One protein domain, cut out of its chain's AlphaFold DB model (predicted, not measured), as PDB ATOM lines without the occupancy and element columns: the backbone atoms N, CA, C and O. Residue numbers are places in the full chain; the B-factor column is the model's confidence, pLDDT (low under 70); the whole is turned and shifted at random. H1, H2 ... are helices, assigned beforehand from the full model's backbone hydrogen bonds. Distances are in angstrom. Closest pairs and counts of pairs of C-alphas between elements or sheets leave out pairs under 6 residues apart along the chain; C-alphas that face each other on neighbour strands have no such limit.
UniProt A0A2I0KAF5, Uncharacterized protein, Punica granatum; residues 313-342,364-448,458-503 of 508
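This is residues 313 to 342, 364 to 448 and 458 to 503 of the 508 residues of an uncharacterized protein of Punica granatum (UniProt A0A2I0KAF5). A kinked helix, H4, runs through the middle of a compact bundle in which H3, H4, H5, H6 and H9 go up and down, each against the one before it in the chain. H1 and H2 lie at one end, H8 crosses H4, and little H7 lies at the opposite end. The printed part has 161 residues with nine named helices, H1 to H9, and no named strand: all helix. The radius of gyration of the C-alphas is 15.2 A; the spans are 46 by 37 by 26 A.

Find C-alpha 314 at (-36.531, 2.582, 60.552), where H1, residues 314 to 323, begins; H2 follows at 325 to 332. H3, residues 364 to 383, spans 29.0 A, and H4, 388 to 407, 23.6 A, with a kink of 88 degrees near residue 395. H5, 411 to 425, and H6, 429 to 443, each span 21.4 A. After H7, 458 to 461, and H8, 472 to 477, H9, 487 to 503, ends at C-alpha 503 (-21.309, 7.600, 35.345).

Look at Ser 317 and Ala 390, the closest C-alphas, 4.1 A apart, where H1 touches the hub, H4, at a steep tilt of 51 degrees. H2 touches H3 at Leu 331 and Gln 371, C-alphas 5.4 A apart. H3 and H5 touch at a shallow tilt of 16 degrees, the same way, closest at C-alphas 379 and 420, 4.1 A. H8 touches H4 at C-alphas 473 and 400, 3.9 A. H6 and H9 touch at C-alphas 440 and 490, 6.4 A; H7 is near H6. Each O i to N i+4 pair is within hydrogen-bond range in H3 and H8, but 4 of 6 in H1, 1 of 4 in H2 (i+3: 3 of 5), 11 of 16 in H4, 9 of 11 in H5, 10 of 11 in H6 and 10 of 13 in H9; H7 is too short.

The C-alphas of Pro 342 and Pro 448 are farthest apart, 50.0 A. Residues 343 to 363 and 449 to 457 are not printed; the gaps are 24.4 A and 11.5 A. Of the links printed whole, none is long. The mean pLDDT of the printed part is 83.2, with residues 333 to 342 among those under 70.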
ATOM      1  N   GLY A 313     -38.948   3.768  57.169       92.94
ATOM      2  CA  GLY A 313     -38.133   2.564  57.050       92.94
ATOM      3  C   GLY A 313     -37.528   2.054  58.356       92.94
ATOM      4  O   GLY A 313     -37.437   0.840  58.552       92.94
ATOM      5  N   ASP A 314     -37.195   2.946  59.290       94.19
ATOM      6  CA  ASP A 314     -36.531   2.582  60.552       94.19
ATOM      7  C   ASP A 314     -37.368   1.591  61.368       94.19
ATOM      8  O   ASP A 314     -36.847   0.628  61.941       94.19
ATOM      9  N   PHE A 315     -38.691   1.764  61.328       95.00
ATOM     10  CA  PHE A 315     -39.654   0.881  61.975       95.00
ATOM     11  C   PHE A 315     -39.621  -0.561  61.430       95.00
ATOM     12  O   PHE A 315     -39.889  -1.512  62.171       95.00
ATOM     13  N   PHE A 316     -39.279  -0.748  60.150       96.75
ATOM     14  CA  PHE A 316     -39.260  -2.062  59.497       96.75
ATOM     15  C   PHE A 316     -37.881  -2.695  59.408       96.75
ATOM     16  O   PHE A 316     -37.808  -3.892  59.158       96.75
ATOM     17  N   SER A 317     -36.800  -1.960  59.664       95.19
ATOM     18  CA  SER A 317     -35.433  -2.479  59.535       95.19
ATOM     19  C   SER A 317     -35.216  -3.782  60.327       95.19
ATOM     20  O   SER A 317     -34.811  -4.813  59.782       95.19
ATOM     21  N   ARG A 318     -35.626  -3.800  61.606       93.75
ATOM     22  CA  ARG A 318     -35.584  -5.016  62.445       93.75
ATOM     23  C   ARG A 318     -36.589  -6.083  62.002       93.75
ATOM     24  O   ARG A 318     -36.302  -7.269  62.108       93.75
ATOM     25  N   ARG A 319     -37.751  -5.679  61.484       95.44
ATOM     26  CA  ARG A 319     -38.803  -6.601  61.030       95.44
ATOM     27  C   ARG A 319     -38.405  -7.336  59.760       95.44
ATOM     28  O   ARG A 319     -38.606  -8.537  59.679       95.44
ATOM     29  N   PHE A 320     -37.788  -6.659  58.796       95.56
ATOM     30  CA  PHE A 320     -37.238  -7.310  57.610       95.56
ATOM     31  C   PHE A 320     -36.039  -8.191  57.943       95.56
ATOM     32  O   PHE A 320     -35.845  -9.214  57.291       95.56
ATOM     33  N   HIS A 321     -35.265  -7.861  58.975       93.12
ATOM     34  CA  HIS A 321     -34.246  -8.777  59.473       93.12
ATOM     35  C   HIS A 321     -34.859 -10.070  60.050       93.12
ATOM     36  O   HIS A 321     -34.389 -11.156  59.726       93.12
ATOM     37  N   THR A 322     -35.922  -9.971  60.857       93.38
ATOM     38  CA  THR A 322     -36.560 -11.136  61.501       93.38
ATOM     39  C   THR A 322     -37.472 -11.933  60.560       93.38
ATOM     40  O   THR A 322     -37.332 -13.147  60.458       93.38
ATOM     41  N   ASP A 323     -38.385 -11.264  59.857       93.19
ATOM     42  CA  ASP A 323     -39.458 -11.883  59.064       93.19
ATOM     43  C   ASP A 323     -39.213 -11.806  57.546       93.19
ATOM     44  O   ASP A 323     -39.929 -12.426  56.755       93.19
ATOM     45  N   GLY A 324     -38.203 -11.046  57.101       89.38
ATOM     46  CA  GLY A 324     -37.954 -10.785  55.679       89.38
ATOM     47  C   GLY A 324     -37.617 -12.033  54.868       89.38
ATOM     48  O   GLY A 324     -37.883 -12.069  53.669       89.38
ATOM     49  N   SER A 325     -37.112 -13.095  55.506       89.25
ATOM     50  CA  SER A 325     -36.835 -14.380  54.848       89.25
ATOM     51  C   SER A 325     -38.055 -14.928  54.094       89.25
ATOM     52  O   SER A 325     -37.902 -15.491  53.010       89.25
ATOM     53  N   HIS A 326     -39.270 -14.701  54.606       89.81
ATOM     54  CA  HIS A 326     -40.511 -15.114  53.954       89.81
ATOM     55  C   HIS A 326     -40.777 -14.370  52.640       89.81
ATOM     56  O   HIS A 326     -41.262 -14.986  51.693       89.81
ATOM     57  N   PHE A 327     -40.408 -13.089  52.560       91.50
ATOM     58  CA  PHE A 327     -40.507 -12.277  51.345       91.50
ATOM     59  C   PHE A 327     -39.403 -12.638  50.351       91.50
ATOM     60  O   PHE A 327     -39.673 -12.897  49.180       91.50
ATOM     61  N   TRP A 328     -38.155 -12.723  50.818       90.50
ATOM     62  CA  TRP A 328     -36.994 -12.975  49.961       90.50
ATOM     63  C   TRP A 328     -36.998 -14.386  49.371       90.50
ATOM     64  O   TRP A 328     -36.544 -14.585  48.248       90.50
ATOM     65  N   ARG A 329     -37.590 -15.366  50.065       87.50
ATOM     66  CA  ARG A 329     -37.780 -16.725  49.536       87.50
ATOM     67  C   ARG A 329     -38.646 -16.762  48.273       87.50
ATOM     68  O   ARG A 329     -38.474 -17.660  47.450       87.50
ATOM     69  N   LEU A 330     -39.539 -15.792  48.067       87.44
ATOM     70  CA  LEU A 330     -40.328 -15.707  46.832       87.44
ATOM     71  C   LEU A 330     -39.438 -15.495  45.597       87.44
ATOM     72  O   LEU A 330     -39.774 -15.965  44.515       87.44
ATOM     73  N   LEU A 331     -38.278 -14.853  45.771       86.12
ATOM     74  CA  LEU A 331     -37.288 -14.642  44.714       86.12
ATOM     75  C   LEU A 331     -36.479 -15.906  44.382       86.12
ATOM     76  O   LEU A 331     -35.972 -16.026  43.273       86.12
ATOM     77  N   THR A 332     -36.365 -16.856  45.316       75.25
ATOM     78  CA  THR A 332     -35.532 -18.064  45.160       75.25
ATOM     79  C   THR A 332     -36.321 -19.338  44.879       75.25
ATOM     80  O   THR A 332     -35.724 -20.362  44.543       75.25
ATOM     81  N   THR A 333     -37.648 -19.308  45.026       65.44
ATOM     82  CA  THR A 333     -38.493 -20.492  44.845       65.44
ATOM     83  C   THR A 333     -38.706 -20.766  43.356       65.44
ATOM     84  O   THR A 333     -39.348 -19.981  42.661       65.44
ATOM     85  N   SER A 334     -38.190 -21.901  42.874       57.12
ATOM     86  CA  SER A 334     -38.509 -22.414  41.538       57.12
ATOM     87  C   SER A 334     -39.969 -22.890  41.497       57.12
ATOM     88  O   SER A 334     -40.405 -23.542  42.452       57.12
ATOM     89  N   PRO A 335     -40.721 -22.636  40.407       49.81
ATOM     90  CA  PRO A 335     -42.094 -23.128  40.251       49.81
ATOM     91  C   PRO A 335     -42.209 -24.662  40.316       49.81
ATOM     92  O   PRO A 335     -43.299 -25.173  40.539       49.81
ATOM     93  N   PHE A 336     -41.098 -25.398  40.187       41.88
ATOM     94  CA  PHE A 336     -41.088 -26.863  40.126       41.88
ATOM     95  C   PHE A 336     -40.651 -27.562  41.425       41.88
ATOM     96  O   PHE A 336     -40.786 -28.778  41.530       41.88
ATOM     97  N   LEU A 337     -40.121 -26.837  42.421       43.88
ATOM     98  CA  LEU A 337     -39.537 -27.436  43.630       43.88
ATOM     99  C   LEU A 337     -39.758 -26.549  44.867       43.88
ATOM    100  O   LEU A 337     -38.883 -25.783  45.272       43.88
ATOM    101  N   ARG A 338     -40.899 -26.717  45.544       43.53
ATOM    102  CA  ARG A 338     -40.996 -26.390  46.977       43.53
ATOM    103  C   ARG A 338     -40.482 -27.591  47.773       43.53
ATOM    104  O   ARG A 338     -41.225 -28.531  48.021       43.53
ATOM    105  N   LYS A 339     -39.216 -27.575  48.200       37.91
ATOM    106  CA  LYS A 339     -38.810 -28.425  49.332       37.91
ATOM    107  C   LYS A 339     -39.302 -27.753  50.611       37.91
ATOM    108  O   LYS A 339     -38.880 -26.641  50.919       37.91
ATOM    109  N   ALA A 340     -40.210 -28.416  51.321       35.84
ATOM    110  CA  ALA A 340     -40.578 -28.037  52.677       35.84
ATOM    111  C   ALA A 340     -39.340 -28.180  53.572       35.84
ATOM    112  O   ALA A 340     -38.780 -29.272  53.676       35.84
ATOM    113  N   ASP A 341     -38.892 -27.086  54.183       36.53
ATOM    114  CA  ASP A 341     -37.870 -27.151  55.224       36.53
ATOM    115  C   ASP A 341     -38.585 -27.459  56.556       36.53
ATOM    116  O   ASP A 341     -39.387 -26.635  57.004       36.53
ATOM    117  N   PRO A 342     -38.386 -28.630  57.196       39.50
ATOM    118  CA  PRO A 342     -39.232 -29.068  58.314       39.50
ATOM    119  C   PRO A 342     -38.995 -28.313  59.631       39.50
ATOM    120  O   PRO A 342     -39.657 -28.604  60.625       39.50
ATOM    121  N   GLU A 364     -46.041 -21.637  36.166       59.88
ATOM    122  CA  GLU A 364     -44.782 -20.884  36.038       59.88
ATOM    123  C   GLU A 364     -44.990 -19.359  35.886       59.88
ATOM    124  O   GLU A 364     -44.325 -18.550  36.537       59.88
ATOM    125  N   VAL A 365     -45.995 -18.953  35.104       63.38
ATOM    126  CA  VAL A 365     -46.338 -17.541  34.861       63.38
ATOM    127  C   VAL A 365     -46.843 -16.821  36.119       63.38
ATOM    128  O   VAL A 365     -46.614 -15.619  36.271       63.38
ATOM    129  N   SER A 366     -47.542 -17.503  37.032       75.12
ATOM    130  CA  SER A 366     -48.027 -16.868  38.266       75.12
ATOM    131  C   SER A 366     -46.882 -16.633  39.253       75.12
ATOM    132  O   SER A 366     -46.845 -15.565  39.870       75.12
ATOM    133  N   SER A 367     -45.908 -17.548  39.308       81.62
ATOM    134  CA  SER A 367     -44.677 -17.406  40.096       81.62
ATOM    135  C   SER A 367     -43.826 -16.216  39.633       81.62
ATOM    136  O   SER A 367     -43.488 -15.345  40.440       81.62
ATOM    137  N   LEU A 368     -43.583 -16.089  38.320       86.62
ATOM    138  CA  LEU A 368     -42.826 -14.959  37.758       86.62
ATOM    139  C   LEU A 368     -43.466 -13.610  38.103       86.62
ATOM    140  O   LEU A 368     -42.777 -12.661  38.468       86.62
ATOM    141  N   LYS A 369     -44.799 -13.510  38.047       90.31
ATOM    142  CA  LYS A 369     -45.502 -12.269  38.405       90.31
ATOM    143  C   LYS A 369     -45.369 -11.914  39.892       90.31
ATOM    144  O   LYS A 369     -45.391 -10.732  40.225       90.31
ATOM    145  N   VAL A 370     -45.252 -12.902  40.783       91.25
ATOM    146  CA  VAL A 370     -44.964 -12.662  42.209       91.25
ATOM    147  C   VAL A 370     -43.529 -12.163  42.379       91.25
ATOM    148  O   VAL A 370     -43.316 -11.162  43.056       91.25
ATOM    149  N   GLN A 371     -42.559 -12.788  41.709       91.69
ATOM    150  CA  GLN A 371     -41.158 -12.352  41.730       91.69
ATOM    151  C   GLN A 371     -40.989 -10.918  41.216       91.69
ATOM    152  O   GLN A 371     -40.340 -10.108  41.873       91.69
ATOM    153  N   VAL A 372     -41.641 -10.568  40.101       94.19
ATOM    154  CA  VAL A 372     -41.675  -9.191  39.579       94.19
ATOM    155  C   VAL A 372     -42.217  -8.215  40.622       94.19
ATOM    156  O   VAL A 372     -41.643  -7.144  40.802       94.19
ATOM    157  N   ALA A 373     -43.287  -8.568  41.339       95.56
ATOM    158  CA  ALA A 373     -43.837  -7.695  42.375       95.56
ATOM    159  C   ALA A 373     -42.883  -7.505  43.561       95.56
ATOM    160  O   ALA A 373     -42.774  -6.392  44.064       95.56
ATOM    161  N   VAL A 374     -42.153  -8.546  43.977       96.19
ATOM    162  CA  VAL A 374     -41.137  -8.428  45.040       96.19
ATOM    163  C   VAL A 374     -39.962  -7.562  44.587       96.19
ATOM    164  O   VAL A 374     -39.505  -6.716  45.351       96.19
ATOM    165  N   LEU A 375     -39.504  -7.716  43.342       96.62
ATOM    166  CA  LEU A 375     -38.458  -6.867  42.762       96.62
ATOM    167  C   LEU A 375     -38.901  -5.399  42.677       96.62
ATOM    168  O   LEU A 375     -38.139  -4.509  43.049       96.62
ATOM    169  N   ASN A 376     -40.141  -5.140  42.258       97.50
ATOM    170  CA  ASN A 376     -40.692  -3.785  42.237       97.50
ATOM    171  C   ASN A 376     -40.831  -3.205  43.648       97.50
ATOM    172  O   ASN A 376     -40.419  -2.071  43.855       97.50
ATOM    173  N   MET A 377     -41.287  -3.989  44.635       97.81
ATOM    174  CA  MET A 377     -41.283  -3.560  46.038       97.81
ATOM    175  C   MET A 377     -39.871  -3.156  46.481       97.81
ATOM    176  O   MET A 377     -39.699  -2.088  47.050       97.81
ATOM    177  N   ILE A 378     -38.841  -3.960  46.194       97.81
ATOM    178  CA  ILE A 378     -37.451  -3.607  46.532       97.81
ATOM    179  C   ILE A 378     -37.042  -2.283  45.871       97.81
ATOM    180  O   ILE A 378     -36.440  -1.437  46.531       97.81
ATOM    181  N   ALA A 379     -37.384  -2.082  44.595       97.38
ATOM    182  CA  ALA A 379     -37.099  -0.843  43.872       97.38
ATOM    183  C   ALA A 379     -37.788   0.377  44.511       97.38
ATOM    184  O   ALA A 379     -37.151   1.407  44.719       97.38
ATOM    185  N   ASP A 380     -39.070   0.252  44.851       96.81
ATOM    186  CA  ASP A 380     -39.860   1.326  45.455       96.81
ATOM    187  C   ASP A 380     -39.318   1.700  46.840       96.81
ATOM    188  O   ASP A 380     -39.084   2.875  47.132       96.81
ATOM    189  N   LEU A 381     -39.053   0.688  47.679       97.44
ATOM    190  CA  LEU A 381     -38.548   0.889  49.036       97.44
ATOM    191  C   LEU A 381     -37.168   1.545  49.049       97.44
ATOM    192  O   LEU A 381     -36.904   2.377  49.914       97.44
ATOM    193  N   SER A 382     -36.300   1.175  48.109       96.31
ATOM    194  CA  SER A 382     -34.925   1.675  48.044       96.31
ATOM    195  C   SER A 382     -34.810   3.094  47.483       96.31
ATOM    196  O   SER A 382     -33.976   3.860  47.961       96.31
ATOM    197  N   ARG A 383     -35.674   3.486  46.535       94.62
ATOM    198  CA  ARG A 383     -35.685   4.847  45.961       94.62
ATOM    199  C   ARG A 383     -36.288   5.893  46.880       94.62
ATOM    200  O   ARG A 383     -35.911   7.063  46.826       94.62
ATOM    201  N   ASN A 384     -37.270   5.506  47.686       94.75
ATOM    202  CA  ASN A 384     -37.941   6.448  48.561       94.75
ATOM    203  C   ASN A 384     -37.103   6.687  49.831       94.75
ATOM    204  O   ASN A 384     -36.869   5.781  50.631       94.75
ATOM    205  N   LYS A 385     -36.687   7.946  50.035       92.75
ATOM    206  CA  LYS A 385     -35.857   8.381  51.173       92.75
ATOM    207  C   LYS A 385     -36.465   8.045  52.536       92.75
ATOM    208  O   LYS A 385     -35.725   7.854  53.492       92.75
ATOM    209  N   ARG A 386     -37.799   7.983  52.640       93.25
ATOM    210  CA  ARG A 386     -38.480   7.635  53.894       93.25
ATOM    211  C   ARG A 386     -38.401   6.144  54.207       93.25
ATOM    212  O   ARG A 386     -38.445   5.799  55.380       93.25
ATOM    213  N   SER A 387     -38.306   5.271  53.203       95.81
ATOM    214  CA  SER A 387     -38.352   3.812  53.377       95.81
ATOM    215  C   SER A 387     -37.017   3.104  53.194       95.81
ATOM    216  O   SER A 387     -36.906   1.953  53.609       95.81
ATOM    217  N   SER A 388     -36.010   3.739  52.594       95.12
ATOM    218  CA  SER A 388     -34.746   3.081  52.234       95.12
ATOM    219  C   SER A 388     -34.031   2.447  53.432       95.12
ATOM    220  O   SER A 388     -33.482   1.347  53.317       95.12
ATOM    221  N   SER A 389     -34.128   3.059  54.617       96.06
ATOM    222  CA  SER A 389     -33.558   2.524  55.858       96.06
ATOM    223  C   SER A 389     -34.176   1.188  56.308       96.06
ATOM    224  O   SER A 389     -33.539   0.437  57.054       96.06
ATOM    225  N   ALA A 390     -35.354   0.814  55.786       96.38
ATOM    226  CA  ALA A 390     -35.968  -0.497  56.011       96.38
ATOM    227  C   ALA A 390     -35.099  -1.650  55.497       96.38
ATOM    228  O   ALA A 390     -35.131  -2.749  56.049       96.38
ATOM    229  N   LEU A 391     -34.333  -1.406  54.431       95.94
ATOM    230  CA  LEU A 391     -33.489  -2.415  53.804       95.94
ATOM    231  C   LEU A 391     -32.063  -2.422  54.359       95.94
ATOM    232  O   LEU A 391     -31.327  -3.353  54.058       95.94
ATOM    233  N   ALA A 392     -31.674  -1.456  55.199       93.12
ATOM    234  CA  ALA A 392     -30.285  -1.261  55.627       93.12
ATOM    235  C   ALA A 392     -29.642  -2.529  56.223       93.12
ATOM    236  O   ALA A 392     -28.546  -2.922  55.831       93.12
ATOM    237  N   VAL A 393     -30.348  -3.225  57.122       93.69
ATOM    238  CA  VAL A 393     -29.826  -4.434  57.790       93.69
ATOM    239  C   VAL A 393     -29.766  -5.642  56.844       93.69
ATOM    240  O   VAL A 393     -28.921  -6.520  57.004       93.69
ATOM    241  N   VAL A 394     -30.641  -5.696  55.836       94.62
ATOM    242  CA  VAL A 394     -30.747  -6.820  54.889       94.62
ATOM    243  C   VAL A 394     -30.135  -6.515  53.519       94.62
ATOM    244  O   VAL A 394     -30.212  -7.350  52.617       94.62
ATOM    245  N   LEU A 395     -29.494  -5.352  53.364       94.94
ATOM    246  CA  LEU A 395     -29.079  -4.790  52.080       94.94
ATOM    247  C   LEU A 395     -28.189  -5.744  51.289       94.94
ATOM    248  O   LEU A 395     -28.471  -6.023  50.126       94.94
ATOM    249  N   LYS A 396     -27.161  -6.310  51.932       94.25
ATOM    250  CA  LYS A 396     -26.242  -7.274  51.305       94.25
ATOM    251  C   LYS A 396     -26.982  -8.499  50.777       94.25
ATOM    252  O   LYS A 396     -26.777  -8.910  49.637       94.25
ATOM    253  N   LYS A 397     -27.888  -9.049  51.588       93.31
ATOM    254  CA  LYS A 397     -28.662 -10.240  51.233       93.31
ATOM    255  C   LYS A 397     -29.603  -9.982  50.062       93.31
ATOM    256  O   LYS A 397     -29.611 -10.750  49.104       93.31
ATOM    257  N   VAL A 398     -30.372  -8.899  50.128       94.31
ATOM    258  CA  VAL A 398     -31.308  -8.523  49.061       94.31
ATOM    259  C   VAL A 398     -30.547  -8.202  47.773       94.31
ATOM    260  O   VAL A 398     -30.913  -8.710  46.718       94.31
ATOM    261  N   SER A 399     -29.439  -7.464  47.858       94.88
ATOM    262  CA  SER A 399     -28.590  -7.140  46.705       94.88
ATOM    263  C   SER A 399     -28.026  -8.390  46.030       94.88
ATOM    264  O   SER A 399     -28.141  -8.527  44.815       94.88
ATOM    265  N   GLY A 400     -27.504  -9.351  46.804       91.56
ATOM    266  CA  GLY A 400     -27.015 -10.622  46.262       91.56
ATOM    267  C   GLY A 400     -28.095 -11.413  45.515       91.56
ATOM    268  O   GLY A 400     -27.858 -11.899  44.411       91.56
ATOM    269  N   LEU A 401     -29.314 -11.476  46.064       91.50
ATOM    270  CA  LEU A 401     -30.450 -12.127  45.403       91.50
ATOM    271  C   LEU A 401     -30.833 -11.439  44.086       91.50
ATOM    272  O   LEU A 401     -31.028 -12.109  43.072       91.50
ATOM    273  N   VAL A 402     -30.938 -10.108  44.095       93.31
ATOM    274  CA  VAL A 402     -31.347  -9.331  42.918       93.31
ATOM    275  C   VAL A 402     -30.289  -9.411  41.813       93.31
ATOM    276  O   VAL A 402     -30.658  -9.581  40.651       93.31
ATOM    277  N   VAL A 403     -28.994  -9.361  42.153       91.44
ATOM    278  CA  VAL A 403     -27.891  -9.551  41.192       91.44
ATOM    279  C   VAL A 403     -27.941 -10.948  40.577       91.44
ATOM    280  O   VAL A 403     -27.905 -11.069  39.354       91.44
ATOM    281  N   GLY A 404     -28.117 -11.995  41.389       88.12
ATOM    282  CA  GLY A 404     -28.240 -13.364  40.883       88.12
ATOM    283  C   GLY A 404     -29.361 -13.512  39.853       88.12
ATOM    284  O   GLY A 404     -29.155 -14.086  38.786       88.12
ATOM    285  N   ILE A 405     -30.526 -12.914  40.122       88.44
ATOM    286  CA  ILE A 405     -31.670 -12.924  39.200       88.44
ATOM    287  C   ILE A 405     -31.389 -12.093  37.950       88.44
ATOM    288  O   ILE A 405     -31.669 -12.546  36.842       88.44
ATOM    289  N   ALA A 406     -30.818 -10.897  38.095       88.81
ATOM    290  CA  ALA A 406     -30.506 -10.036  36.958       88.81
ATOM    291  C   ALA A 406     -29.544 -10.717  35.969       88.81
ATOM    292  O   ALA A 406     -29.700 -10.578  34.754       88.81
ATOM    293  N   CYS A 407     -28.608 -11.514  36.485       87.12
ATOM    294  CA  CYS A 407     -27.607 -12.221  35.692       87.12
ATOM    295  C   CYS A 407     -28.088 -13.585  35.142       87.12
ATOM    296  O   CYS A 407     -27.404 -14.188  34.315       87.12
ATOM    297  N   SER A 408     -29.273 -14.060  35.539       82.75
ATOM    298  CA  SER A 408     -29.755 -15.440  35.323       82.75
ATOM    299  C   SER A 408     -30.348 -15.785  33.947       82.75
ATOM    300  O   SER A 408     -30.882 -16.874  33.752       82.75
ATOM    301  N   GLY A 409     -30.358 -14.858  32.983       75.06
ATOM    302  CA  GLY A 409     -30.941 -15.127  31.658       75.06
ATOM    303  C   GLY A 409     -32.465 -15.011  31.565       75.06
ATOM    304  O   GLY A 409     -32.991 -14.893  30.457       75.06
ATOM    305  N   VAL A 410     -33.189 -14.978  32.688       83.38
ATOM    306  CA  VAL A 410     -34.660 -15.001  32.699       83.38
ATOM    307  C   VAL A 410     -35.252 -13.673  32.211       83.38
ATOM    308  O   VAL A 410     -35.359 -12.689  32.947       83.38
ATOM    309  N   LEU A 411     -35.699 -13.654  30.951       83.25
ATOM    310  CA  LEU A 411     -36.241 -12.459  30.288       83.25
ATOM    311  C   LEU A 411     -37.438 -11.842  31.027       83.25
ATOM    312  O   LEU A 411     -37.541 -10.619  31.096       83.25
ATOM    313  N   GLY A 412     -38.307 -12.668  31.619       85.50
ATOM    314  CA  GLY A 412     -39.495 -12.204  32.346       85.50
ATOM    315  C   GLY A 412     -39.191 -11.392  33.611       85.50
ATOM    316  O   GLY A 412     -40.019 -10.582  34.020       85.50
ATOM    317  N   LEU A 413     -38.007 -11.565  34.208       88.94
ATOM    318  CA  LEU A 413     -37.596 -10.859  35.430       88.94
ATOM    319  C   LEU A 413     -36.634  -9.704  35.153       88.94
ATOM    320  O   LEU A 413     -36.530  -8.798  35.975       88.94
ATOM    321  N   ARG A 414     -35.975  -9.696  33.987       89.44
ATOM    322  CA  ARG A 414     -34.870  -8.786  33.651       89.44
ATOM    323  C   ARG A 414     -35.179  -7.309  33.896       89.44
ATOM    324  O   ARG A 414     -34.380  -6.600  34.497       89.44
ATOM    325  N   ASN A 415     -36.320  -6.813  33.421       92.69
ATOM    326  CA  ASN A 415     -36.650  -5.392  33.583       92.69
ATOM    327  C   ASN A 415     -36.914  -5.038  35.054       92.69
ATOM    328  O   ASN A 415     -36.438  -4.009  35.527       92.69
ATOM    329  N   ALA A 416     -37.620  -5.904  35.782       94.56
ATOM    330  CA  ALA A 416     -37.906  -5.700  37.199       94.56
ATOM    331  C   ALA A 416     -36.632  -5.799  38.053       94.56
ATOM    332  O   ALA A 416     -36.441  -4.998  38.965       94.56
ATOM    333  N   SER A 417     -35.720  -6.722  37.730       93.81
ATOM    334  CA  SER A 417     -34.448  -6.869  38.437       93.81
ATOM    335  C   SER A 417     -33.519  -5.683  38.184       93.81
ATOM    336  O   SER A 417     -32.932  -5.177  39.129       93.81
ATOM    337  N   ILE A 418     -33.436  -5.170  36.950       93.81
ATOM    338  CA  ILE A 418     -32.671  -3.945  36.651       93.81
ATOM    339  C   ILE A 418     -33.265  -2.739  37.387       93.81
ATOM    340  O   ILE A 418     -32.525  -1.948  37.964       93.81
ATOM    341  N   ASN A 419     -34.595  -2.619  37.421       95.19
ATOM    342  CA  ASN A 419     -35.279  -1.568  38.173       95.19
ATOM    343  C   ASN A 419     -34.952  -1.636  39.679       95.19
ATOM    344  O   ASN A 419     -34.683  -0.599  40.289       95.19
ATOM    345  N   ALA A 420     -34.925  -2.846  40.247       96.44
ATOM    346  CA  ALA A 420     -34.541  -3.104  41.634       96.44
ATOM    347  C   ALA A 420     -33.063  -2.795  41.909       96.44
ATOM    348  O   ALA A 420     -32.774  -2.139  42.904       96.44
ATOM    349  N   LEU A 421     -32.140  -3.188  41.021       95.56
ATOM    350  CA  LEU A 421     -30.719  -2.830  41.131       95.56
ATOM    351  C   LEU A 421     -30.524  -1.315  41.098       95.56
ATOM    352  O   LEU A 421     -29.823  -0.776  41.942       95.56
ATOM    353  N   HIS A 422     -31.192  -0.620  40.176       94.19
ATOM    354  CA  HIS A 422     -31.140   0.839  40.119       94.19
ATOM    355  C   HIS A 422     -31.642   1.484  41.420       94.19
ATOM    356  O   HIS A 422     -31.057   2.451  41.885       94.19
ATOM    357  N   GLY A 423     -32.698   0.943  42.040       93.94
ATOM    358  CA  GLY A 423     -33.159   1.431  43.343       93.94
ATOM    359  C   GLY A 423     -32.166   1.154  44.476       93.94
ATOM    360  O   GLY A 423     -31.845   2.055  45.244       93.94
ATOM    361  N   LEU A 424     -31.627  -0.065  44.558       95.75
ATOM    362  CA  LEU A 424     -30.627  -0.440  45.564       95.75
ATOM    363  C   LEU A 424     -29.340   0.391  45.442       95.75
ATOM    364  O   LEU A 424     -28.708   0.688  46.455       95.75
ATOM    365  N   ALA A 425     -28.996   0.825  44.229       93.56
ATOM    366  CA  ALA A 425     -27.862   1.704  43.978       93.56
ATOM    367  C   ALA A 425     -28.031   3.092  44.606       93.56
ATOM    368  O   ALA A 425     -27.041   3.753  44.900       93.56
ATOM    369  N   CYS A 426     -29.273   3.529  44.850       91.50
ATOM    370  CA  CYS A 426     -29.545   4.752  45.601       91.50
ATOM    371  C   CYS A 426     -29.187   4.625  47.095       91.50
ATOM    372  O   CYS A 426     -29.136   5.645  47.778       91.50
ATOM    373  N   ILE A 427     -28.979   3.403  47.610       92.50
ATOM    374  CA  ILE A 427     -28.546   3.144  48.991       92.50
ATOM    375  C   ILE A 427     -27.032   2.926  49.047       92.50
ATOM    376  O   ILE A 427     -26.356   3.584  49.831       92.50
ATOM    377  N   ASP A 428     -26.518   1.986  48.248       93.06
ATOM    378  CA  ASP A 428     -25.100   1.610  48.227       93.06
ATOM    379  C   ASP A 428     -24.682   1.215  46.793       93.06
ATOM    380  O   ASP A 428     -24.892   0.067  46.371       93.06
ATOM    381  N   PRO A 429     -24.159   2.169  46.002       91.12
ATOM    382  CA  PRO A 429     -23.739   1.917  44.625       91.12
ATOM    383  C   PRO A 429     -22.485   1.034  44.554       91.12
ATOM    384  O   PRO A 429     -22.388   0.195  43.654       91.12
ATOM    385  N   ASP A 430     -21.569   1.169  45.516       90.50
ATOM    386  CA  ASP A 430     -20.292   0.450  45.553       90.50
ATOM    387  C   ASP A 430     -20.512  -1.045  45.764       90.50
ATOM    388  O   ASP A 430     -19.945  -1.876  45.049       90.50
ATOM    389  N   LEU A 431     -21.402  -1.409  46.693       91.81
ATOM    390  CA  LEU A 431     -21.794  -2.796  46.910       91.81
ATOM    391  C   LEU A 431     -22.313  -3.431  45.617       91.81
ATOM    392  O   LEU A 431     -21.898  -4.533  45.263       91.81
ATOM    393  N   LEU A 432     -23.217  -2.763  44.898       92.00
ATOM    394  CA  LEU A 432     -23.768  -3.316  43.659       92.00
ATOM    395  C   LEU A 432     -22.735  -3.408  42.546       92.00
ATOM    396  O   LEU A 432     -22.738  -4.394  41.805       92.00
ATOM    397  N   TRP A 433     -21.860  -2.407  42.439       89.56
ATOM    398  CA  TRP A 433     -20.751  -2.448  41.502       89.56
ATOM    399  C   TRP A 433     -19.867  -3.666  41.768       89.56
ATOM    400  O   TRP A 433     -19.627  -4.441  40.846       89.56
ATOM    401  N   LEU A 434     -19.475  -3.900  43.025       89.94
ATOM    402  CA  LEU A 434     -18.642  -5.041  43.421       89.94
ATOM    403  C   LEU A 434     -19.303  -6.382  43.084       89.94
ATOM    404  O   LEU A 434     -18.654  -7.264  42.528       89.94
ATOM    405  N   LEU A 435     -20.601  -6.534  43.368       89.69
ATOM    406  CA  LEU A 435     -21.332  -7.769  43.063       89.69
ATOM    407  C   LEU A 435     -21.454  -8.030  41.555       89.69
ATOM    408  O   LEU A 435     -21.394  -9.183  41.133       89.69
ATOM    409  N   LEU A 436     -21.649  -6.989  40.743       88.50
ATOM    410  CA  LEU A 436     -21.736  -7.119  39.285       88.50
ATOM    411  C   LEU A 436     -20.359  -7.325  38.644       88.50
ATOM    412  O   LEU A 436     -20.238  -8.118  37.710       88.50
ATOM    413  N   ALA A 437     -19.333  -6.639  39.150       86.19
ATOM    414  CA  ALA A 437     -17.950  -6.772  38.712       86.19
ATOM    415  C   ALA A 437     -17.439  -8.199  38.950       86.19
ATOM    416  O   ALA A 437     -16.948  -8.821  38.010       86.19
ATOM    417  N   ASP A 438     -17.652  -8.748  40.150       86.31
ATOM    418  CA  ASP A 438     -17.297 -10.132  40.492       86.31
ATOM    419  C   ASP A 438     -17.844 -11.130  39.462       86.31
ATOM    420  O   ASP A 438     -17.126 -11.999  38.975       86.31
ATOM    421  N   VAL A 439     -19.094 -10.959  39.023       86.38
ATOM    422  CA  VAL A 439     -19.691 -11.823  37.997       86.38
ATOM    423  C   VAL A 439     -19.108 -11.556  36.605       86.38
ATOM    424  O   VAL A 439     -18.779 -12.493  35.877       86.38
ATOM    425  N   TYR A 440     -18.996 -10.289  36.207       85.31
ATOM    426  CA  TYR A 440     -18.579  -9.906  34.859       85.31
ATOM    427  C   TYR A 440     -17.129 -10.284  34.553       85.31
ATOM    428  O   TYR A 440     -16.870 -10.930  33.537       85.31
ATOM    429  N   PHE A 441     -16.190  -9.924  35.430       82.19
ATOM    430  CA  PHE A 441     -14.763 -10.177  35.215       82.19
ATOM    431  C   PHE A 441     -14.419 -11.665  35.313       82.19
ATOM    432  O   PHE A 441     -13.598 -12.161  34.547       82.19
ATOM    433  N   SER A 442     -15.143 -12.419  36.141       81.75
ATOM    434  CA  SER A 442     -15.007 -13.878  36.207       81.75
ATOM    435  C   SER A 442     -15.410 -14.587  34.910       81.75
ATOM    436  O   SER A 442     -14.830 -15.616  34.550       81.75
ATOM    437  N   LEU A 443     -16.406 -14.052  34.196       78.81
ATOM    438  CA  LEU A 443     -16.865 -14.599  32.917       78.81
ATOM    439  C   LEU A 443     -16.062 -14.074  31.723       78.81
ATOM    440  O   LEU A 443     -15.968 -14.761  30.706       78.81
ATOM    441  N   LYS A 444     -15.486 -12.874  31.832       74.62
ATOM    442  CA  LYS A 444     -14.769 -12.193  30.753       74.62
ATOM    443  C   LYS A 444     -13.268 -12.164  31.040       74.62
ATOM    444  O   LYS A 444     -12.717 -11.151  31.451       74.62
ATOM    445  N   LYS A 445     -12.619 -13.304  30.786       61.91
ATOM    446  CA  LYS A 445     -11.193 -13.557  31.068       61.91
ATOM    447  C   LYS A 445     -10.198 -12.739  30.223       61.91
ATOM    448  O   LYS A 445      -9.024 -12.715  30.566       61.91
ATOM    449  N   ASP A 446     -10.658 -12.046  29.174       56.59
ATOM    450  CA  ASP A 446      -9.809 -11.359  28.185       56.59
ATOM    451  C   ASP A 446     -10.091  -9.840  28.093       56.59
ATOM    452  O   ASP A 446     -10.332  -9.310  27.004       56.59
ATOM    453  N   LEU A 447     -10.109  -9.105  29.214       57.66
ATOM    454  CA  LEU A 447     -10.095  -7.633  29.148       57.66
ATOM    455  C   LEU A 447      -8.651  -7.098  29.119       57.66
ATOM    456  O   LEU A 447      -7.858  -7.460  29.987       57.66
ATOM    457  N   PRO A 448      -8.289  -6.198  28.183       51.88
ATOM    458  CA  PRO A 448      -7.023  -5.481  28.261       51.88
ATOM    459  C   PRO A 448      -7.072  -4.518  29.454       51.88
ATOM    460  O   PRO A 448      -7.832  -3.548  29.453       51.88
ATOM    461  N   LEU A 458      -7.034  -6.260  39.288       67.25
ATOM    462  CA  LEU A 458      -8.412  -6.604  39.654       67.25
ATOM    463  C   LEU A 458      -8.538  -8.058  40.136       67.25
ATOM    464  O   LEU A 458      -9.333  -8.319  41.027       67.25
ATOM    465  N   ASP A 459      -7.698  -8.960  39.628       66.19
ATOM    466  CA  ASP A 459      -7.616 -10.359  40.067       66.19
ATOM    467  C   ASP A 459      -7.088 -10.517  41.510       66.19
ATOM    468  O   ASP A 459      -7.340 -11.533  42.157       66.19
ATOM    469  N   GLU A 460      -6.370  -9.516  42.035       68.50
ATOM    470  CA  GLU A 460      -5.913  -9.461  43.431       68.50
ATOM    471  C   GLU A 460      -7.005  -8.911  44.367       68.50
ATOM    472  O   GLU A 460      -7.052  -9.274  45.542       68.50
ATOM    473  N   ILE A 461      -7.897  -8.057  43.849       72.50
ATOM    474  CA  ILE A 461      -8.999  -7.426  44.599       72.50
ATOM    475  C   ILE A 461     -10.268  -8.300  44.574       72.50
ATOM    476  O   ILE A 461     -10.956  -8.436  45.587       72.50
ATOM    477  N   LEU A 462     -10.579  -8.895  43.422       74.38
ATOM    478  CA  LEU A 462     -11.723  -9.765  43.148       74.38
ATOM    479  C   LEU A 462     -11.214 -11.063  42.496       74.38
ATOM    480  O   LEU A 462     -11.235 -11.191  41.270       74.38
ATOM    481  N   PRO A 463     -10.729 -12.031  43.294       74.06
ATOM    482  CA  PRO A 463     -10.223 -13.281  42.751       74.06
ATOM    483  C   PRO A 463     -11.354 -14.061  42.065       74.06
ATOM    484  O   PRO A 463     -12.435 -14.202  42.649       74.06
ATOM    485  N   PRO A 464     -11.121 -14.620  40.863       72.56
ATOM    486  CA  PRO A 464     -12.152 -15.351  40.146       72.56
ATOM    487  C   PRO A 464     -12.624 -16.554  40.984       72.56
ATOM    488  O   PRO A 464     -11.800 -17.320  41.493       72.56
ATOM    489  N   PRO A 465     -13.942 -16.761  41.129       77.25
ATOM    490  CA  PRO A 465     -14.486 -17.801  41.976       77.25
ATOM    491  C   PRO A 465     -14.193 -19.177  41.379       77.25
ATOM    492  O   PRO A 465     -14.494 -19.467  40.220       77.25
ATOM    493  N   SER A 466     -13.669 -20.080  42.205       71.25
ATOM    494  CA  SER A 466     -13.338 -21.456  41.821       71.25
ATOM    495  C   SER A 466     -14.578 -22.327  41.585       71.25
ATOM    496  O   SER A 466     -14.477 -23.426  41.044       71.25
ATOM    497  N   SER A 467     -15.764 -21.875  42.014       77.06
ATOM    498  CA  SER A 467     -17.048 -22.539  41.762       77.06
ATOM    499  C   SER A 467     -18.206 -21.539  41.750       77.06
ATOM    500  O   SER A 467     -18.115 -20.474  42.357       77.06
ATOM    501  N   SER A 468     -19.348 -21.919  41.168       73.69
ATOM    502  CA  SER A 468     -20.569 -21.090  41.144       73.69
ATOM    503  C   SER A 468     -21.103 -20.694  42.528       73.69
ATOM    504  O   SER A 468     -21.930 -19.798  42.634       73.69
ATOM    505  N   ASN A 469     -20.624 -21.323  43.603       74.12
ATOM    506  CA  ASN A 469     -21.026 -21.008  44.975       74.12
ATOM    507  C   ASN A 469     -20.158 -19.945  45.646       74.12
ATOM    508  O   ASN A 469     -20.477 -19.526  46.756       74.12
ATOM    509  N   GLN A 470     -19.046 -19.572  45.014       82.12
ATOM    510  CA  GLN A 470     -18.091 -18.617  45.562       82.12
ATOM    511  C   GLN A 470     -18.315 -17.190  45.067       82.12
ATOM    512  O   GLN A 470     -17.764 -16.291  45.693       82.12
ATOM    513  N   TYR A 471     -19.155 -16.978  44.045       85.19
ATOM    514  CA  TYR A 471     -19.587 -15.635  43.651       85.19
ATOM    515  C   TYR A 471     -20.121 -14.857  44.860       85.19
ATOM    516  O   TYR A 471     -20.923 -15.382  45.643       85.19
ATOM    517  N   LEU A 472     -19.734 -13.588  44.986       85.69
ATOM    518  CA  LEU A 472     -20.112 -12.721  46.102       85.69
ATOM    519  C   LEU A 472     -21.634 -12.594  46.234       85.69
ATOM    520  O   LEU A 472     -22.173 -12.629  47.343       85.69
ATOM    521  N   TYR A 473     -22.358 -12.533  45.111       84.88
ATOM    522  CA  TYR A 473     -23.822 -12.468  45.135       84.88
ATOM    523  C   TYR A 473     -24.451 -13.726  45.759       84.88
ATOM    524  O   TYR A 473     -25.473 -13.622  46.440       84.88
ATOM    525  N   VAL A 474     -23.824 -14.901  45.601       85.38
ATOM    526  CA  VAL A 474     -24.268 -16.165  46.217       85.38
ATOM    527  C   VAL A 474     -23.894 -16.212  47.693       85.38
ATOM    528  O   VAL A 474     -24.692 -16.689  48.499       85.38
ATOM    529  N   GLN A 475     -22.725 -15.689  48.070       86.25
ATOM    530  CA  GLN A 475     -22.315 -15.612  49.476       86.25
ATOM    531  C   GLN A 475     -23.268 -14.735  50.297       86.25
ATOM    532  O   GLN A 475     -23.647 -15.108  51.408       86.25
ATOM    533  N   TYR A 476     -23.705 -13.600  49.745       86.44
ATOM    534  CA  TYR A 476     -24.638 -12.708  50.433       86.44
ATOM    535  C   TYR A 476     -26.109 -13.116  50.277       86.44
ATOM    536  O   TYR A 476     -26.856 -13.132  51.260       86.44
ATOM    537  N   GLY A 477     -26.550 -13.433  49.057       78.88
ATOM    538  CA  GLY A 477     -27.949 -13.744  48.753       78.88
ATOM    539  C   GLY A 477     -28.367 -15.170  49.118       78.88
ATOM    540  O   GLY A 477     -29.528 -15.417  49.451       78.88
ATOM    541  N   GLY A 478     -27.417 -16.103  49.131       81.81
ATOM    542  CA  GLY A 478     -27.673 -17.540  49.158       81.81
ATOM    543  C   GLY A 478     -27.905 -18.112  47.756       81.81
ATOM    544  O   GLY A 478     -27.993 -17.388  46.765       81.81
ATOM    545  N   ARG A 479     -28.005 -19.444  47.657       69.31
ATOM    546  CA  ARG A 479     -28.234 -20.115  46.369       69.31
ATOM    547  C   ARG A 479     -29.654 -19.872  45.865       69.31
ATOM    548  O   ARG A 479     -30.629 -20.213  46.534       69.31
ATOM    549  N   SER A 480     -29.749 -19.356  44.648       64.75
ATOM    550  CA  SER A 480     -30.980 -19.231  43.879       64.75
ATOM    551  C   SER A 480     -31.134 -20.459  42.970       64.75
ATOM    552  O   SER A 480     -30.273 -20.725  42.135       64.75
ATOM    553  N   TYR A 481     -32.198 -21.245  43.148       57.81
ATOM    554  CA  TYR A 481     -32.411 -22.471  42.370       57.81
ATOM    555  C   TYR A 481     -33.006 -22.148  40.992       57.81
ATOM    556  O   TYR A 481     -34.051 -21.508  40.917       57.81
ATOM    557  N   GLY A 482     -32.373 -22.630  39.916       57.03
ATOM    558  CA  GLY A 482     -32.860 -22.461  38.536       57.03
ATOM    559  C   GLY A 482     -32.436 -21.161  37.845       57.03
ATOM    560  O   GLY A 482     -33.040 -20.786  36.846       57.03
ATOM    561  N   PHE A 483     -31.419 -20.476  38.371       63.94
ATOM    562  CA  PHE A 483     -30.917 -19.206  37.855       63.94
ATOM    563  C   PHE A 483     -29.418 -19.315  37.550       63.94
ATOM    564  O   PHE A 483     -28.583 -18.924  38.367       63.94
ATOM    565  N   ASP A 484     -29.082 -19.877  36.390       72.25
ATOM    566  CA  ASP A 484     -27.693 -19.974  35.938       72.25
ATOM    567  C   ASP A 484     -27.243 -18.658  35.297       72.25
ATOM    568  O   ASP A 484     -27.961 -18.039  34.509       72.25
ATOM    569  N   VAL A 485     -26.040 -18.212  35.648       78.81
ATOM    570  CA  VAL A 485     -25.489 -16.939  35.179       78.81
ATOM    571  C   VAL A 485     -25.211 -16.998  33.676       78.81
ATOM    572  O   VAL A 485     -24.580 -17.932  33.186       78.81
ATOM    573  N   SER A 486     -25.625 -15.962  32.946       82.62
ATOM    574  CA  SER A 486     -25.385 -15.818  31.506       82.62
ATOM    575  C   SER A 486     -24.630 -14.528  31.186       82.62
ATOM    576  O   SER A 486     -25.066 -13.438  31.557       82.62
ATOM    577  N   LEU A 487     -23.521 -14.641  30.444       82.19
ATOM    578  CA  LEU A 487     -22.668 -13.504  30.067       82.19
ATOM    579  C   LEU A 487     -23.459 -12.397  29.351       82.19
ATOM    580  O   LEU A 487     -23.337 -11.227  29.697       82.19
ATOM    581  N   SER A 488     -24.347 -12.770  28.425       84.19
ATOM    582  CA  SER A 488     -25.181 -11.818  27.678       84.19
ATOM    583  C   SER A 488     -26.142 -11.022  28.568       84.19
ATOM    584  O   SER A 488     -26.423  -9.853  28.295       84.19
ATOM    585  N   SER A 489     -26.645 -11.622  29.651       84.62
ATOM    586  CA  SER A 489     -27.491 -10.904  30.610       84.62
ATOM    587  C   SER A 489     -26.674  -9.961  31.476       84.62
ATOM    588  O   SER A 489     -27.122  -8.843  31.705       84.62
ATOM    589  N   VAL A 490     -25.480 -10.375  31.909       85.44
ATOM    590  CA  VAL A 490     -24.563  -9.523  32.683       85.44
ATOM    591  C   VAL A 490     -24.169  -8.288  31.869       85.44
ATOM    592  O   VAL A 490     -24.258  -7.172  32.379       85.44
ATOM    593  N   GLU A 491     -23.825  -8.462  30.589       86.06
ATOM    594  CA  GLU A 491     -23.525  -7.353  29.673       86.06
ATOM    595  C   GLU A 491     -24.721  -6.407  29.519       86.06
ATOM    596  O   GLU A 491     -24.583  -5.206  29.731       86.06
ATOM    597  N   THR A 492     -25.921  -6.945  29.282       87.00
ATOM    598  CA  THR A 492     -27.150  -6.133  29.186       87.00
ATOM    599  C   THR A 492     -27.433  -5.342  30.474       87.00
ATOM    600  O   THR A 492     -27.911  -4.207  30.425       87.00
ATOM    601  N   VAL A 493     -27.200  -5.947  31.645       87.12
ATOM    602  CA  VAL A 493     -27.412  -5.304  32.952       87.12
ATOM    603  C   VAL A 493     -26.412  -4.168  33.153       87.12
ATOM    604  O   VAL A 493     -26.822  -3.068  33.522       87.12
ATOM    605  N   LEU A 494     -25.129  -4.401  32.866       85.06
ATOM    606  CA  LEU A 494     -24.084  -3.383  32.967       85.06
ATOM    607  C   LEU A 494     -24.301  -2.233  31.984       85.06
ATOM    608  O   LEU A 494     -24.201  -1.080  32.388       85.06
ATOM    609  N   GLU A 495     -24.652  -2.516  30.728       87.19
ATOM    610  CA  GLU A 495     -24.968  -1.483  29.733       87.19
ATOM    611  C   GLU A 495     -26.096  -0.562  30.200       87.19
ATOM    612  O   GLU A 495     -26.014   0.654  30.031       87.19
ATOM    613  N   LYS A 496     -27.132  -1.127  30.829       86.75
ATOM    614  CA  LYS A 496     -28.272  -0.356  31.330       86.75
ATOM    615  C   LYS A 496     -27.972   0.399  32.625       86.75
ATOM    616  O   LYS A 496     -28.462   1.511  32.783       86.75
ATOM    617  N   LEU A 497     -27.196  -0.173  33.549       85.38
ATOM    618  CA  LEU A 497     -26.891   0.461  34.840       85.38
ATOM    619  C   LEU A 497     -25.746   1.473  34.767       85.38
ATOM    620  O   LEU A 497     -25.742   2.431  35.533       85.38
ATOM    621  N   ARG A 498     -24.794   1.302  33.845       82.56
ATOM    622  CA  ARG A 498     -23.639   2.195  33.690       82.56
ATOM    623  C   ARG A 498     -24.016   3.680  33.575       82.56
ATOM    624  O   ARG A 498     -23.482   4.445  34.372       82.56
ATOM    625  N   PRO A 499     -24.917   4.110  32.670       81.44
ATOM    626  CA  PRO A 499     -25.313   5.516  32.603       81.44
ATOM    627  C   PRO A 499     -26.161   5.955  33.805       81.44
ATOM    628  O   PRO A 499     -26.083   7.108  34.195       81.44
ATOM    629  N   LEU A 500     -26.952   5.052  34.395       77.19
ATOM    630  CA  LEU A 500     -27.917   5.386  35.450       77.19
ATOM    631  C   LEU A 500     -27.306   5.477  36.856       77.19
ATOM    632  O   LEU A 500     -27.882   6.109  37.731       77.19
ATOM    633  N   VAL A 501     -26.192   4.783  37.094       76.38
ATOM    634  CA  VAL A 501     -25.612   4.615  38.434       76.38
ATOM    635  C   VAL A 501     -24.139   5.003  38.464       76.38
ATOM    636  O   VAL A 501     -23.717   5.723  39.359       76.38
ATOM    637  N   PHE A 502     -23.348   4.527  37.500       70.50
ATOM    638  CA  PHE A 502     -21.885   4.519  37.625       70.50
ATOM    639  C   PHE A 502     -21.178   5.678  36.906       70.50
ATOM    640  O   PHE A 502     -19.993   5.891  37.139       70.50
ATOM    641  N   ILE A 503     -21.868   6.419  36.031       66.19
ATOM    642  CA  ILE A 503     -21.309   7.600  35.345       66.19
ATOM    643  C   ILE A 503     -21.772   8.906  36.010       66.19
ATOM    644  O   ILE A 503     -20.946   9.794  36.213       66.19
TER     645      ILE A 503